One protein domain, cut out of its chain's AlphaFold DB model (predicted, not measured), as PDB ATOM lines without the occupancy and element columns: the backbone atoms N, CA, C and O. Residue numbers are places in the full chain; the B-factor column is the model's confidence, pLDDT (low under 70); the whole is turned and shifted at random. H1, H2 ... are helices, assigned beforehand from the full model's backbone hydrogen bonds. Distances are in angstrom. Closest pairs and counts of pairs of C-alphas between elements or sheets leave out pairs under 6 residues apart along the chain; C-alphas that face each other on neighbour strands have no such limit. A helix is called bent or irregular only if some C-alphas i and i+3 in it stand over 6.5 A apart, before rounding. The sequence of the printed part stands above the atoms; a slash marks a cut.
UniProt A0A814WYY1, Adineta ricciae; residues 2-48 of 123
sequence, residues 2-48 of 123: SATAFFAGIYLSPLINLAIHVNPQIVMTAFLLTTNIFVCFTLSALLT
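Overview. This is residues 2 to 48 of the 123 residues of a protein of Adineta ricciae (UniProt A0A814WYY1). Two long helices meet at their ends in an open V, the straight H2 making one limb and the bent H1 the other, with the corner at residues 23 and 24. Beyond that corner both limbs stick out free, residues 28 to 48 on one and 2 to 15 on the other. The printed part has 47 residues, with H1 then H2 along it and no named strand: all helix. It is only just extended, close to loose, with a radius of gyration of the C-alphas of 14.4 A, and flat, spanning 40 by 30 by 9 A.

Along the chain. H2, residues 25 to 47, measures 33.1 A from C-alpha 25 at (9.503, 24.845, -28.158) to C-alpha 47 at (3.740, 14.222, -58.991). H1, residues 2 to 22, was assigned as one helix by its hydrogen bonds but is bent: C-alphas 11 and 14 are 6.9 A apart. Its arms are H1a, residues 2 to 11, 14.7 A long from C-alpha 2 at (32.066, 21.896, -46.112), and H1b, residues 14 to 22, 12.6 A long.

Arrangement. H2 touches H1b with residues 26 to 27 alone; the closest C-alphas, of Ile 26 and Ala 19, are 6.8 A apart. They run opposite ways at a steep tilt of 65 degrees. H1a and H1b stand at a steep tilt of 40 degrees. H1a and H2 are apart. In H1a, H1b and H2 every O i to N i+4 pair is within hydrogen-bond range.

Size, cuts and confidence. The C-alphas farthest apart, of His 21 and Thr 48, are 41.8 A apart. The printed part has no cut, and the link from H1 to H2 is tight. Mean pLDDT of the printed part is 81.8; residues 41 to 48 are under 70.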
ATOM      1  N   SER A   2      31.945  22.252 -47.541       73.44
ATOM      2  CA  SER A   2      32.066  21.896 -46.112       73.44
ATOM      3  C   SER A   2      32.354  23.086 -45.184       73.44
ATOM      4  O   SER A   2      31.661  23.261 -44.188       73.44
ATOM      5  N   ALA A   3      33.317  23.950 -45.529       82.94
ATOM      6  CA  ALA A   3      33.660  25.112 -44.701       82.94
ATOM      7  C   ALA A   3      32.476  26.086 -44.542       82.94
ATOM      8  O   ALA A   3      32.148  26.494 -43.434       82.94
ATOM      9  N   THR A   4      31.770  26.400 -45.630       85.62
ATOM     10  CA  THR A   4      30.624  27.324 -45.624       85.62
ATOM     11  C   THR A   4      29.474  26.847 -44.738       85.62
ATOM     12  O   THR A   4      28.854  27.664 -44.065       85.62
ATOM     13  N   ALA A   5      29.213  25.534 -44.687       85.75
ATOM     14  CA  ALA A   5      28.206  24.963 -43.792       85.75
ATOM     15  C   ALA A   5      28.604  25.117 -42.315       85.75
ATOM     16  O   ALA A   5      27.772  25.454 -41.475       85.75
ATOM     17  N   PHE A   6      29.892  24.940 -42.013       87.44
ATOM     18  CA  PHE A   6      30.426  25.112 -40.665       87.44
ATOM     19  C   PHE A   6      30.314  26.566 -40.185       87.44
ATOM     20  O   PHE A   6      29.796  26.826 -39.100       87.44
ATOM     21  N   PHE A   7      30.723  27.527 -41.021       89.12
ATOM     22  CA  PHE A   7      30.599  28.956 -40.713       89.12
ATOM     23  C   PHE A   7      29.136  29.398 -40.561       89.12
ATOM     24  O   PHE A   7      28.822  30.147 -39.638       89.12
ATOM     25  N   ALA A   8      28.231  28.899 -41.409       86.56
ATOM     26  CA  ALA A   8      26.799  29.163 -41.275       86.56
ATOM     27  C   ALA A   8      26.231  28.622 -39.948       86.56
ATOM     28  O   ALA A   8      25.421  29.293 -39.313       86.56
ATOM     29  N   GLY A   9      26.698  27.455 -39.490       86.81
ATOM     30  CA  GLY A   9      26.332  26.896 -38.185       86.81
ATOM     31  C   GLY A   9      26.791  27.764 -37.007       86.81
ATOM     32  O   GLY A   9      26.008  28.029 -36.097       86.81
ATOM     33  N   ILE A  10      28.029  28.271 -37.050       91.50
ATOM     34  CA  ILE A  10      28.556  29.192 -36.025       91.50
ATOM     35  C   ILE A  10      27.748  30.498 -36.005       91.50
ATOM     36  O   ILE A  10      27.380  30.978 -34.935       91.50
ATOM     37  N   TYR A  11      27.413  31.041 -37.179       90.69
ATOM     38  CA  TYR A  11      26.600  32.253 -37.309       90.69
ATOM     39  C   TYR A  11      25.160  32.080 -36.790       90.69
ATOM     40  O   TYR A  11      24.596  33.004 -36.204       90.69
ATOM     41  N   LEU A  12      24.563  30.899 -36.966       87.50
ATOM     42  CA  LEU A  12      23.196  30.604 -36.524       87.50
ATOM     43  C   LEU A  12      23.090  30.389 -35.001       87.50
ATOM     44  O   LEU A  12      22.032  30.615 -34.412       87.50
ATOM     45  N   SER A  13      24.186  29.987 -34.352       90.25
ATOM     46  CA  SER A  13      24.258  29.693 -32.914       90.25
ATOM     47  C   SER A  13      23.669  30.783 -31.989       90.25
ATOM     48  O   SER A  13      22.795  30.450 -31.181       90.25
ATOM     49  N   PRO A  14      24.040  32.079 -32.094       89.25
ATOM     50  CA  PRO A  14      23.465  33.132 -31.248       89.25
ATOM     51  C   PRO A  14      21.961  33.340 -31.469       89.25
ATOM     52  O   PRO A  14      21.239  33.652 -30.522       89.25
ATOM     53  N   LEU A  15      21.466  33.128 -32.693       84.94
ATOM     54  CA  LEU A  15      20.045  33.273 -33.008       84.94
ATOM     55  C   LEU A  15      19.212  32.154 -32.369       84.94
ATOM     56  O   LEU A  15      18.134  32.407 -31.834       84.94
ATOM     57  N   ILE A  16      19.739  30.925 -32.368       88.50
ATOM     58  CA  ILE A  16      19.112  29.785 -31.689       88.50
ATOM     59  C   ILE A  16      19.106  30.004 -30.173       88.50
ATOM     60  O   ILE A  16      18.091  29.749 -29.532       88.50
ATOM     61  N   ASN A  17      20.199  30.514 -29.595       89.75
ATOM     62  CA  ASN A  17      20.266  30.816 -28.162       89.75
ATOM     63  C   ASN A  17      19.192  31.846 -27.756       89.75
ATOM     64  O   ASN A  17      18.452  31.629 -26.797       89.75
ATOM     65  N   LEU A  18      19.013  32.897 -28.565       87.62
ATOM     66  CA  LEU A  18      17.942  33.875 -28.376       87.62
ATOM     67  C   LEU A  18      16.544  33.238 -28.473       87.62
ATOM     68  O   LEU A  18      15.689  33.509 -27.635       87.62
ATOM     69  N   ALA A  19      16.312  32.356 -29.451       85.56
ATOM     70  CA  ALA A  19      15.038  31.649 -29.592       85.56
ATOM     71  C   ALA A  19      14.737  30.729 -28.395       85.56
ATOM     72  O   ALA A  19      13.606  30.711 -27.913       85.56
ATOM     73  N   ILE A  20      15.748  30.022 -27.874       89.19
ATOM     74  CA  ILE A  20      15.630  29.184 -26.670       89.19
ATOM     75  C   ILE A  20      15.280  30.038 -25.449       89.19
ATOM     76  O   ILE A  20      14.457  29.621 -24.636       89.19
ATOM     77  N   HIS A  21      15.871  31.230 -25.333       89.69
ATOM     78  CA  HIS A  21      15.600  32.137 -24.221       89.69
ATOM     79  C   HIS A  21      14.171  32.698 -24.246       89.69
ATOM     80  O   HIS A  21      13.585  32.922 -23.190       89.69
ATOM     81  N   VAL A  22      13.590  32.879 -25.437       87.75
ATOM     82  CA  VAL A  22      12.183  33.278 -25.603       87.75
ATOM     83  C   VAL A  22      11.245  32.103 -25.325       87.75
ATOM     84  O   VAL A  22      10.373  32.198 -24.463       87.75
ATOM     85  N   ASN A  23      11.392  30.997 -26.061       88.56
ATOM     86  CA  ASN A  23      10.666  29.760 -25.797       88.56
ATOM     87  C   ASN A  23      11.359  28.560 -26.478       88.56
ATOM     88  O   ASN A  23      11.455  28.520 -27.709       88.56
ATOM     89  N   PRO A  24      11.765  27.526 -25.722       85.50
ATOM     90  CA  PRO A  24      12.505  26.387 -26.269       85.50
ATOM     91  C   PRO A  24      11.697  25.545 -27.271       85.50
ATOM     92  O   PRO A  24      12.285  24.862 -28.110       85.50
ATOM     93  N   GLN A  25      10.361  25.594 -27.232       89.44
ATOM     94  CA  GLN A  25       9.503  24.845 -28.158       89.44
ATOM     95  C   GLN A  25       9.597  25.369 -29.600       89.44
ATOM     96  O   GLN A  25       9.361  24.605 -30.533       89.44
ATOM     97  N   ILE A  26       9.983  26.638 -29.799       87.25
ATOM     98  CA  ILE A  26      10.072  27.276 -31.125       87.25
ATOM     99  C   ILE A  26      11.090  26.560 -32.020       87.25
ATOM    100  O   ILE A  26      10.869  26.413 -33.220       87.25
ATOM    101  N   VAL A  27      12.196  26.078 -31.445       88.38
ATOM    102  CA  VAL A  27      13.254  25.400 -32.211       88.38
ATOM    103  C   VAL A  27      12.734  24.089 -32.805       88.38
ATOM    104  O   VAL A  27      12.930  23.817 -33.988       88.38
ATOM    105  N   MET A  28      12.020  23.299 -31.998       88.62
ATOM    106  CA  MET A  28      11.482  22.009 -32.433       88.62
ATOM    107  C   MET A  28      10.333  22.175 -33.427       88.62
ATOM    108  O   MET A  28      10.294  21.477 -34.440       88.62
ATOM    109  N   THR A  29       9.426  23.126 -33.196       86.38
ATOM    110  CA  THR A  29       8.328  23.391 -34.136       86.38
ATOM    111  C   THR A  29       8.840  23.925 -35.473       86.38
ATOM    112  O   THR A  29       8.371  23.467 -36.512       86.38
ATOM    113  N   ALA A  30       9.848  24.805 -35.484       85.50
ATOM    114  CA  ALA A  30      10.473  25.291 -36.716       85.50
ATOM    115  C   ALA A  30      11.141  24.161 -37.525       85.50
ATOM    116  O   ALA A  30      11.016  24.112 -38.753       85.50
ATOM    117  N   PHE A  31      11.804  23.215 -36.854       85.62
ATOM    118  CA  PHE A  31      12.420  22.059 -37.512       85.62
ATOM    119  C   PHE A  31      11.374  21.104 -38.112       85.62
ATOM    120  O   PHE A  31      11.497  20.663 -39.258       85.62
ATOM    121  N   LEU A  32      10.303  20.821 -37.367       88.25
ATOM    122  CA  LEU A  32       9.211  19.974 -37.845       88.25
ATOM    123  C   LEU A  32       8.453  20.624 -39.008       88.25
ATOM    124  O   LEU A  32       8.174  19.946 -39.996       88.25
ATOM    125  N   LEU A  33       8.168  21.930 -38.937       82.62
ATOM    126  CA  LEU A  33       7.520  22.655 -40.031       82.62
ATOM    127  C   LEU A  33       8.363  22.619 -41.307       82.62
ATOM    128  O   LEU A  33       7.835  22.286 -42.363       82.62
ATOM    129  N   THR A  34       9.657  22.938 -41.220       81.19
ATOM    130  CA  THR A  34      10.541  22.948 -42.399       81.19
ATOM    131  C   THR A  34      10.654  21.563 -43.028       81.19
ATOM    132  O   THR A  34      10.544  21.446 -44.247       81.19
ATOM    133  N   THR A  35      10.767  20.508 -42.214       78.88
ATOM    134  CA  THR A  35      10.794  19.118 -42.698       78.88
ATOM    135  C   THR A  35       9.468  18.717 -43.347       78.88
ATOM    136  O   THR A  35       9.464  18.165 -44.443       78.88
ATOM    137  N   ASN A  36       8.332  19.035 -42.720       82.00
ATOM    138  CA  ASN A  36       7.010  18.709 -43.253       82.00
ATOM    139  C   ASN A  36       6.748  19.408 -44.595       82.00
ATOM    140  O   ASN A  36       6.342  18.775 -45.565       82.00
ATOM    141  N   ILE A  37       7.050  20.704 -44.670       78.12
ATOM    142  CA  ILE A  37       6.963  21.497 -45.898       78.12
ATOM    143  C   ILE A  37       7.863  20.892 -46.981       78.12
ATOM    144  O   ILE A  37       7.408  20.676 -48.104       78.12
ATOM    145  N   PHE A  38       9.113  20.564 -46.645       74.31
ATOM    146  CA  PHE A  38      10.058  19.951 -47.576       74.31
ATOM    147  C   PHE A  38       9.529  18.624 -48.134       74.31
ATOM    148  O   PHE A  38       9.554  18.418 -49.346       74.31
ATOM    149  N   VAL A  39       9.004  17.747 -47.275       77.00
ATOM    150  CA  VAL A  39       8.439  16.449 -47.674       77.00
ATOM    151  C   VAL A  39       7.200  16.631 -48.553       77.00
ATOM    152  O   VAL A  39       7.142  16.047 -49.636       77.00
ATOM    153  N   CYS A  40       6.244  17.474 -48.145       75.31
ATOM    154  CA  CYS A  40       5.035  17.747 -48.924       75.31
ATOM    155  C   CYS A  40       5.369  18.295 -50.317       75.31
ATOM    156  O   CYS A  40       4.860  17.786 -51.314       75.31
ATOM    157  N   PHE A  41       6.257  19.287 -50.406       65.00
ATOM    158  CA  PHE A  41       6.626  19.887 -51.688       65.00
ATOM    159  C   PHE A  41       7.508  18.980 -52.548       65.00
ATOM    160  O   PHE A  41       7.347  18.985 -53.768       65.00
ATOM    161  N   THR A  42       8.383  18.165 -51.951       66.94
ATOM    162  CA  THR A  42       9.140  17.138 -52.687       66.94
ATOM    163  C   THR A  42       8.184  16.140 -53.333       66.94
ATOM    164  O   THR A  42       8.325  15.830 -54.514       66.94
ATOM    165  N   LEU A  43       7.156  15.700 -52.599       67.25
ATOM    166  CA  LEU A  43       6.132  14.800 -53.125       67.25
ATOM    167  C   LEU A  43       5.297  15.468 -54.229       67.25
ATOM    168  O   LEU A  43       5.118  14.885 -55.294       67.25
ATOM    169  N   SER A  44       4.847  16.714 -54.038       65.12
ATOM    170  CA  SER A  44       4.123  17.467 -55.076       65.12
ATOM    171  C   SER A  44       4.959  17.697 -56.340       65.12
ATOM    172  O   SER A  44       4.429  17.615 -57.445       65.12
ATOM    173  N   ALA A  45       6.263  17.946 -56.204       61.16
ATOM    174  CA  ALA A  45       7.163  18.122 -57.340       61.16
ATOM    175  C   ALA A  45       7.384  16.823 -58.127       61.16
ATOM    176  O   ALA A  45       7.498  16.879 -59.350       61.16
ATOM    177  N   LEU A  46       7.409  15.671 -57.448       63.78
ATOM    178  CA  LEU A  46       7.485  14.354 -58.091       63.78
ATOM    179  C   LEU A  46       6.198  13.999 -58.848       63.78
ATOM    180  O   LEU A  46       6.252  13.274 -59.837       63.78
ATOM    181  N   LEU A  47       5.049  14.519 -58.406       64.88
ATOM    182  CA  LEU A  47       3.740  14.222 -58.991       64.88
ATOM    183  C   LEU A  47       3.339  15.157 -60.150       64.88
ATOM    184  O   LEU A  47       2.411  14.830 -60.886       64.88
ATOM    185  N   THR A  48       4.006  16.303 -60.348       56.84
ATOM    186  CA  THR A  48       3.612  17.290 -61.373       56.84
ATOM    187  C   THR A  48       4.421  17.145 -62.671       56.84
ATOM    188  O   THR A  48       5.650  17.213 -62.679       56.84
TER     189      THR A  48